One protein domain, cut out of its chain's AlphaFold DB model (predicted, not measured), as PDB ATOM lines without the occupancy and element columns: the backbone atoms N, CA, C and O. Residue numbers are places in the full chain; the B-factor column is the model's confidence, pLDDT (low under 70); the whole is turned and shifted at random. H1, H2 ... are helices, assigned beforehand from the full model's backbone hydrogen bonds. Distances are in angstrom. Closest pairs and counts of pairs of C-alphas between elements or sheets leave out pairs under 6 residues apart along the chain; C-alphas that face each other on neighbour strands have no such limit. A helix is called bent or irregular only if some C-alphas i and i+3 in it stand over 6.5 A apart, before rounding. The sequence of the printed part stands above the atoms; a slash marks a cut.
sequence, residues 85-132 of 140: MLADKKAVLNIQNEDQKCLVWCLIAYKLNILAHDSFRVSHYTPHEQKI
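What this domain is: This is residues 85 to 132 of the 140 residues of an uncharacterized protein of Araneus ventricosus (UniProt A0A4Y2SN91). This is a domain of little regular structure: one helix, H1, with the short helix H2 packed crosswise on it, and long unnamed stretches making up the rest. Residues 85 to 91 stick out as a free tail, and residues 113 to 125 fold back from the end of H1 to H2. The printed part has 48 residues, 17 of them in the named helices H1 then H2, with no named strand; the class is all helix. It is compact, with a radius of gyration of the C-alphas of 10.6 A, and elongated, spanning 34 by 21 by 14 A.

How they stand to each other: H1, residues 102 to 112, and H2, residues 126 to 131, touch; their closest C-alphas, of Ile 108 and His 128, are 6.9 A apart. Their lines are about perpendicular, at 81 degrees. In H1 every O i to N i+4 pair is within hydrogen-bond range; in H2 0 of 2 are, beside 2 of 3 O i to N i+3 pairs.

Where its parts are: H1 runs 15.5 A from C-alpha 102 at (23.694, 10.317, 41.221). H2 runs 10.0 A to C-alpha 131 at (23.055, -1.986, 49.691) and is irregular, with C-alphas 127 and 130 7.7 A apart.

The domain as a whole: The two C-alphas farthest apart, of Met 85 and Gln 130, are 34.2 A apart. The printed part has no cut. The link from H1 to H2, 13 residues, is long. Residues 115 to 116 have pLDDT under 70.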
ATOM      1  N   MET A  85      11.850  26.866  37.922       96.19
ATOM      2  CA  MET A  85      10.468  26.366  37.949       96.19
ATOM      3  C   MET A  85      10.307  24.972  38.576       96.19
ATOM      4  O   MET A  85       9.232  24.655  39.081       96.19
ATOM      5  N   LEU A  86      11.328  24.114  38.499       93.75
ATOM      6  CA  LEU A  86      11.317  22.784  39.111       93.75
ATOM      7  C   LEU A  86      11.811  22.833  40.558       93.75
ATOM      8  O   LEU A  86      11.233  22.165  41.414       93.75
ATOM      9  N   ALA A  87      12.830  23.651  40.834       90.81
ATOM     10  CA  ALA A  87      13.338  23.870  42.185       90.81
ATOM     11  C   ALA A  87      12.252  24.444  43.113       90.81
ATOM     12  O   ALA A  87      12.046  23.934  44.215       90.81
ATOM     13  N   ASP A  88      11.491  25.430  42.629       93.12
ATOM     14  CA  ASP A  88      10.438  26.107  43.394       93.12
ATOM     15  C   ASP A  88       9.289  25.159  43.783       93.12
ATOM     16  O   ASP A  88       8.667  25.328  44.830       93.12
ATOM     17  N   LYS A  89       9.034  24.117  42.977       93.38
ATOM     18  CA  LYS A  89       7.997  23.109  43.260       93.38
ATOM     19  C   LYS A  89       8.360  22.167  44.405       93.38
ATOM     20  O   LYS A  89       7.467  21.498  44.914       93.38
ATOM     21  N   LYS A  90       9.647  22.058  44.770       87.62
ATOM     22  CA  LYS A  90      10.159  21.147  45.818       87.62
ATOM     23  C   LYS A  90       9.701  19.684  45.680       87.62
ATOM     24  O   LYS A  90       9.682  18.942  46.652       87.62
ATOM     25  N   ALA A  91       9.332  19.270  44.467       88.19
ATOM     26  CA  ALA A  91       8.790  17.942  44.175       88.19
ATOM     27  C   ALA A  91       9.840  16.981  43.590       88.19
ATOM     28  O   ALA A  91       9.569  15.798  43.415       88.19
ATOM     29  N   VAL A  92      11.029  17.493  43.257       89.94
ATOM     30  CA  VAL A  92      12.134  16.716  42.688       89.94
ATOM     31  C   VAL A  92      13.207  16.540  43.751       89.94
ATOM     32  O   VAL A  92      13.768  17.523  44.235       89.94
ATOM     33  N   LEU A  93      13.520  15.288  44.083       90.69
ATOM     34  CA  LEU A  93      14.696  14.968  44.882       90.69
ATOM     35  C   LEU A  93      15.950  15.226  44.038       90.69
ATOM     36  O   LEU A  93      16.182  14.538  43.047       90.69
ATOM     37  N   ASN A  94      16.746  16.223  44.428       91.56
ATOM     38  CA  ASN A  94      17.973  16.594  43.729       91.56
ATOM     39  C   ASN A  94      19.178  16.500  44.671       91.56
ATOM     40  O   ASN A  94      19.500  17.452  45.385       91.56
ATOM     41  N   ILE A  95      19.801  15.323  44.700       93.31
ATOM     42  CA  ILE A  95      20.928  15.013  45.583       93.31
ATOM     43  C   ILE A  95      22.187  15.714  45.059       93.31
ATOM     44  O   ILE A  95      22.571  15.540  43.908       93.31
ATOM     45  N   GLN A  96      22.829  16.505  45.916       93.94
ATOM     46  CA  GLN A  96      23.992  17.339  45.611       93.94
ATOM     47  C   GLN A  96      25.300  16.545  45.721       93.94
ATOM     48  O   GLN A  96      26.060  16.720  46.669       93.94
ATOM     49  N   ASN A  97      25.541  15.627  44.781       93.06
ATOM     50  CA  ASN A  97      26.765  14.828  44.713       93.06
ATOM     51  C   ASN A  97      27.806  15.387  43.729       93.06
ATOM     52  O   ASN A  97      27.451  15.907  42.674       93.06
ATOM     53  N   GLU A  98      29.090  15.211  44.052       93.25
ATOM     54  CA  GLU A  98      30.231  15.569  43.184       93.25
ATOM     55  C   GLU A  98      30.806  14.359  42.419       93.25
ATOM     56  O   GLU A  98      31.541  14.514  41.447       93.25
ATOM     57  N   ASP A  99      30.450  13.140  42.827       90.69
ATOM     58  CA  ASP A  99      30.844  11.898  42.159       90.69
ATOM     59  C   ASP A  99      29.914  11.533  40.985       90.69
ATOM     60  O   ASP A  99      28.908  12.184  40.731       90.69
ATOM     61  N   GLN A 100      30.225  10.465  40.245       88.25
ATOM     62  CA  GLN A 100      29.382   9.972  39.141       88.25
ATOM     63  C   GLN A 100      28.328   8.950  39.615       88.25
ATOM     64  O   GLN A 100      28.032   7.978  38.917       88.25
ATOM     65  N   LYS A 101      27.794   9.121  40.833       89.19
ATOM     66  CA  LYS A 101      26.897   8.152  41.485       89.19
ATOM     67  C   LYS A 101      25.476   8.684  41.714       89.19
ATOM     68  O   LYS A 101      24.745   8.103  42.514       89.19
ATOM     69  N   CYS A 102      25.022   9.718  40.992       89.12
ATOM     70  CA  CYS A 102      23.694  10.317  41.221       89.12
ATOM     71  C   CYS A 102      22.545   9.291  41.153       89.12
ATOM     72  O   CYS A 102      21.643   9.310  41.989       89.12
ATOM     73  N   LEU A 103      22.622   8.325  40.227       88.38
ATOM     74  CA  LEU A 103      21.648   7.237  40.119       88.38
ATOM     75  C   LEU A 103      21.658   6.324  41.354       88.38
ATOM     76  O   LEU A 103      20.596   5.945  41.840       88.38
ATOM     77  N   VAL A 104      22.843   5.989  41.875       90.44
ATOM     78  CA  VAL A 104      22.988   5.166  43.087       90.44
ATOM     79  C   VAL A 104      22.327   5.870  44.266       90.44
ATOM     80  O   VAL A 104      21.530   5.257  44.975       90.44
ATOM     81  N   TRP A 105      22.595   7.166  44.440       92.06
ATOM     82  CA  TRP A 105      22.023   7.951  45.531       92.06
ATOM     83  C   TRP A 105      20.493   8.035  45.444       92.06
ATOM     84  O   TRP A 105      19.814   7.776  46.438       92.06
ATOM     85  N   CYS A 106      19.937   8.277  44.252       90.62
ATOM     86  CA  CYS A 106      18.486   8.278  44.038       90.62
ATOM     87  C   CYS A 106      17.847   6.906  44.317       90.62
ATOM     88  O   CYS A 106      16.778   6.835  44.927       90.62
ATOM     89  N   LEU A 107      18.505   5.809  43.926       90.88
ATOM     90  CA  LEU A 107      18.035   4.448  44.210       90.88
ATOM     91  C   LEU A 107      18.023   4.137  45.711       90.88
ATOM     92  O   LEU A 107      17.090   3.497  46.199       90.88
ATOM     93  N   ILE A 108      19.032   4.597  46.455       91.75
ATOM     94  CA  ILE A 108      19.073   4.459  47.918       91.75
ATOM     95  C   ILE A 108      17.948   5.274  48.553       91.75
ATOM     96  O   ILE A 108      17.242   4.752  49.416       91.75
ATOM     97  N   ALA A 109      17.751   6.518  48.112       91.94
ATOM     98  CA  ALA A 109      16.683   7.375  48.611       91.94
ATOM     99  C   ALA A 109      15.300   6.740  48.427       91.94
ATOM    100  O   ALA A 109      14.524   6.692  49.382       91.94
ATOM    101  N   TYR A 110      15.037   6.186  47.238       90.56
ATOM    102  CA  TYR A 110      13.822   5.427  46.945       90.56
ATOM    103  C   TYR A 110      13.684   4.200  47.854       90.56
ATOM    104  O   TYR A 110      12.670   4.029  48.523       90.56
ATOM    105  N   LYS A 111      14.728   3.365  47.942       89.50
ATOM    106  CA  LYS A 111      14.700   2.117  48.723       89.50
ATOM    107  C   LYS A 111      14.480   2.347  50.221       89.50
ATOM    108  O   LYS A 111      13.932   1.478  50.893       89.50
ATOM    109  N   LEU A 112      14.945   3.477  50.749       86.69
ATOM    110  CA  LEU A 112      14.870   3.810  52.172       86.69
ATOM    111  C   LEU A 112      13.738   4.788  52.508       86.69
ATOM    112  O   LEU A 112      13.585   5.128  53.678       86.69
ATOM    113  N   ASN A 113      12.955   5.230  51.515       83.94
ATOM    114  CA  ASN A 113      11.911   6.249  51.669       83.94
ATOM    115  C   ASN A 113      12.405   7.498  52.427       83.94
ATOM    116  O   ASN A 113      11.716   8.032  53.299       83.94
ATOM    117  N   ILE A 114      13.621   7.962  52.120       76.62
ATOM    118  CA  ILE A 114      14.201   9.138  52.780       76.62
ATOM    119  C   ILE A 114      13.516  10.391  52.228       76.62
ATOM    120  O   ILE A 114      13.841  10.863  51.142       76.62
ATOM    121  N   LEU A 115      12.577  10.934  53.006       69.50
ATOM    122  CA  LEU A 115      11.837  12.170  52.715       69.50
ATOM    123  C   LEU A 115      12.247  13.325  53.648       69.50
ATOM    124  O   LEU A 115      11.452  14.212  53.950       69.50
ATOM    125  N   ALA A 116      13.487  13.304  54.141       69.94
ATOM    126  CA  ALA A 116      13.995  14.331  55.043       69.94
ATOM    127  C   ALA A 116      14.075  15.711  54.360       69.94
ATOM    128  O   ALA A 116      14.321  15.813  53.154       69.94
ATOM    129  N   HIS A 117      13.933  16.780  55.153       75.19
ATOM    130  CA  HIS A 117      14.101  18.167  54.695       75.19
ATOM    131  C   HIS A 117      15.472  18.400  54.031       75.19
ATOM    132  O   HIS A 117      15.601  19.216  53.121       75.19
ATOM    133  N   ASP A 118      16.495  17.664  54.458       84.56
ATOM    134  CA  ASP A 118      17.860  17.730  53.948       84.56
ATOM    135  C   ASP A 118      18.251  16.511  53.092       84.56
ATOM    136  O   ASP A 118      19.432  16.202  52.934       84.56
ATOM    137  N   SER A 119      17.260  15.858  52.472       87.44
ATOM    138  CA  SER A 119      17.439  14.749  51.518       87.44
ATOM    139  C   SER A 119      18.328  15.097  50.313       87.44
ATOM    140  O   SER A 119      18.836  14.221  49.634       87.44
ATOM    141  N   PHE A 120      18.627  16.369  50.060       91.06
ATOM    142  CA  PHE A 120      19.620  16.740  49.050       91.06
ATOM    143  C   PHE A 120      21.067  16.354  49.433       91.06
ATOM    144  O   PHE A 120      21.945  16.390  48.574       91.06
ATOM    145  N   ARG A 121      21.360  16.000  50.692       93.50
ATOM    146  CA  ARG A 121      22.731  15.739  51.168       93.50
ATOM    147  C   ARG A 121      23.157  14.289  50.952       93.50
ATOM    148  O   ARG A 121      22.511  13.364  51.435       93.50
ATOM    149  N   VAL A 122      24.329  14.097  50.341       93.25
ATOM    150  CA  VAL A 122      24.904  12.762  50.073       93.25
ATOM    151  C   VAL A 122      25.130  11.943  51.348       93.25
ATOM    152  O   VAL A 122      24.954  10.727  51.337       93.25
ATOM    153  N   SER A 123      25.456  12.598  52.467       92.44
ATOM    154  CA  SER A 123      25.777  11.945  53.746       92.44
ATOM    155  C   SER A 123      24.674  11.029  54.286       92.44
ATOM    156  O   SER A 123      24.974  10.100  55.031       92.44
ATOM    157  N   HIS A 124      23.412  11.254  53.902       90.00
ATOM    158  CA  HIS A 124      22.287  10.379  54.267       90.00
ATOM    159  C   HIS A 124      22.317   9.027  53.558       90.00
ATOM    160  O   HIS A 124      21.713   8.059  54.017       90.00
ATOM    161  N   TYR A 125      23.023   8.952  52.434       92.12
ATOM    162  CA  TYR A 125      23.028   7.802  51.542       92.12
ATOM    163  C   TYR A 125      24.336   7.015  51.605       92.12
ATOM    164  O   TYR A 125      24.311   5.795  51.436       92.12
ATOM    165  N   THR A 126      25.461   7.672  51.904       91.56
ATOM    166  CA  THR A 126      26.792   7.044  51.988       91.56
ATOM    167  C   THR A 126      26.830   5.774  52.854       91.56
ATOM    168  O   THR A 126      27.362   4.767  52.384       91.56
ATOM    169  N   PRO A 127      26.205   5.715  54.054       92.75
ATOM    170  CA  PRO A 127      26.199   4.499  54.882       92.75
ATOM    171  C   PRO A 127      25.473   3.301  54.246       92.75
ATOM    172  O   PRO A 127      25.450   2.197  54.794       92.75
ATOM    173  N   HIS A 128      24.796   3.515  53.122       90.50
ATOM    174  CA  HIS A 128      23.941   2.544  52.457       90.50
ATOM    175  C   HIS A 128      24.396   2.220  51.040       90.50
ATOM    176  O   HIS A 128      23.733   1.429  50.373       90.50
ATOM    177  N   GLU A 129      25.531   2.764  50.604       88.94
ATOM    178  CA  GLU A 129      26.070   2.548  49.263       88.94
ATOM    179  C   GLU A 129      26.179   1.056  48.915       88.94
ATOM    180  O   GLU A 129      25.678   0.608  47.888       88.94
ATOM    181  N   GLN A 130      26.694   0.252  49.849       86.50
ATOM    182  CA  GLN A 130      26.869  -1.196  49.681       86.50
ATOM    183  C   GLN A 130      25.544  -1.980  49.550       86.50
ATOM    184  O   GLN A 130      25.549  -3.162  49.201       86.50
ATOM    185  N   LYS A 131      24.385  -1.356  49.827       83.75
ATOM    186  CA  LYS A 131      23.055  -1.986  49.691       83.75
ATOM    187  C   LYS A 131      22.528  -1.975  48.254       83.75
ATOM    188  O   LYS A 131      21.487  -2.600  48.005       83.75
ATOM    189  N   ILE A 132      23.186  -1.254  47.344       82.62
ATOM    190  CA  ILE A 132      22.881  -1.220  45.913       82.62
ATOM    191  C   ILE A 132      24.057  -1.841  45.164       82.62
ATOM    192  O   ILE A 132      25.164  -1.318  45.171       82.62
TER     193      ILE A 132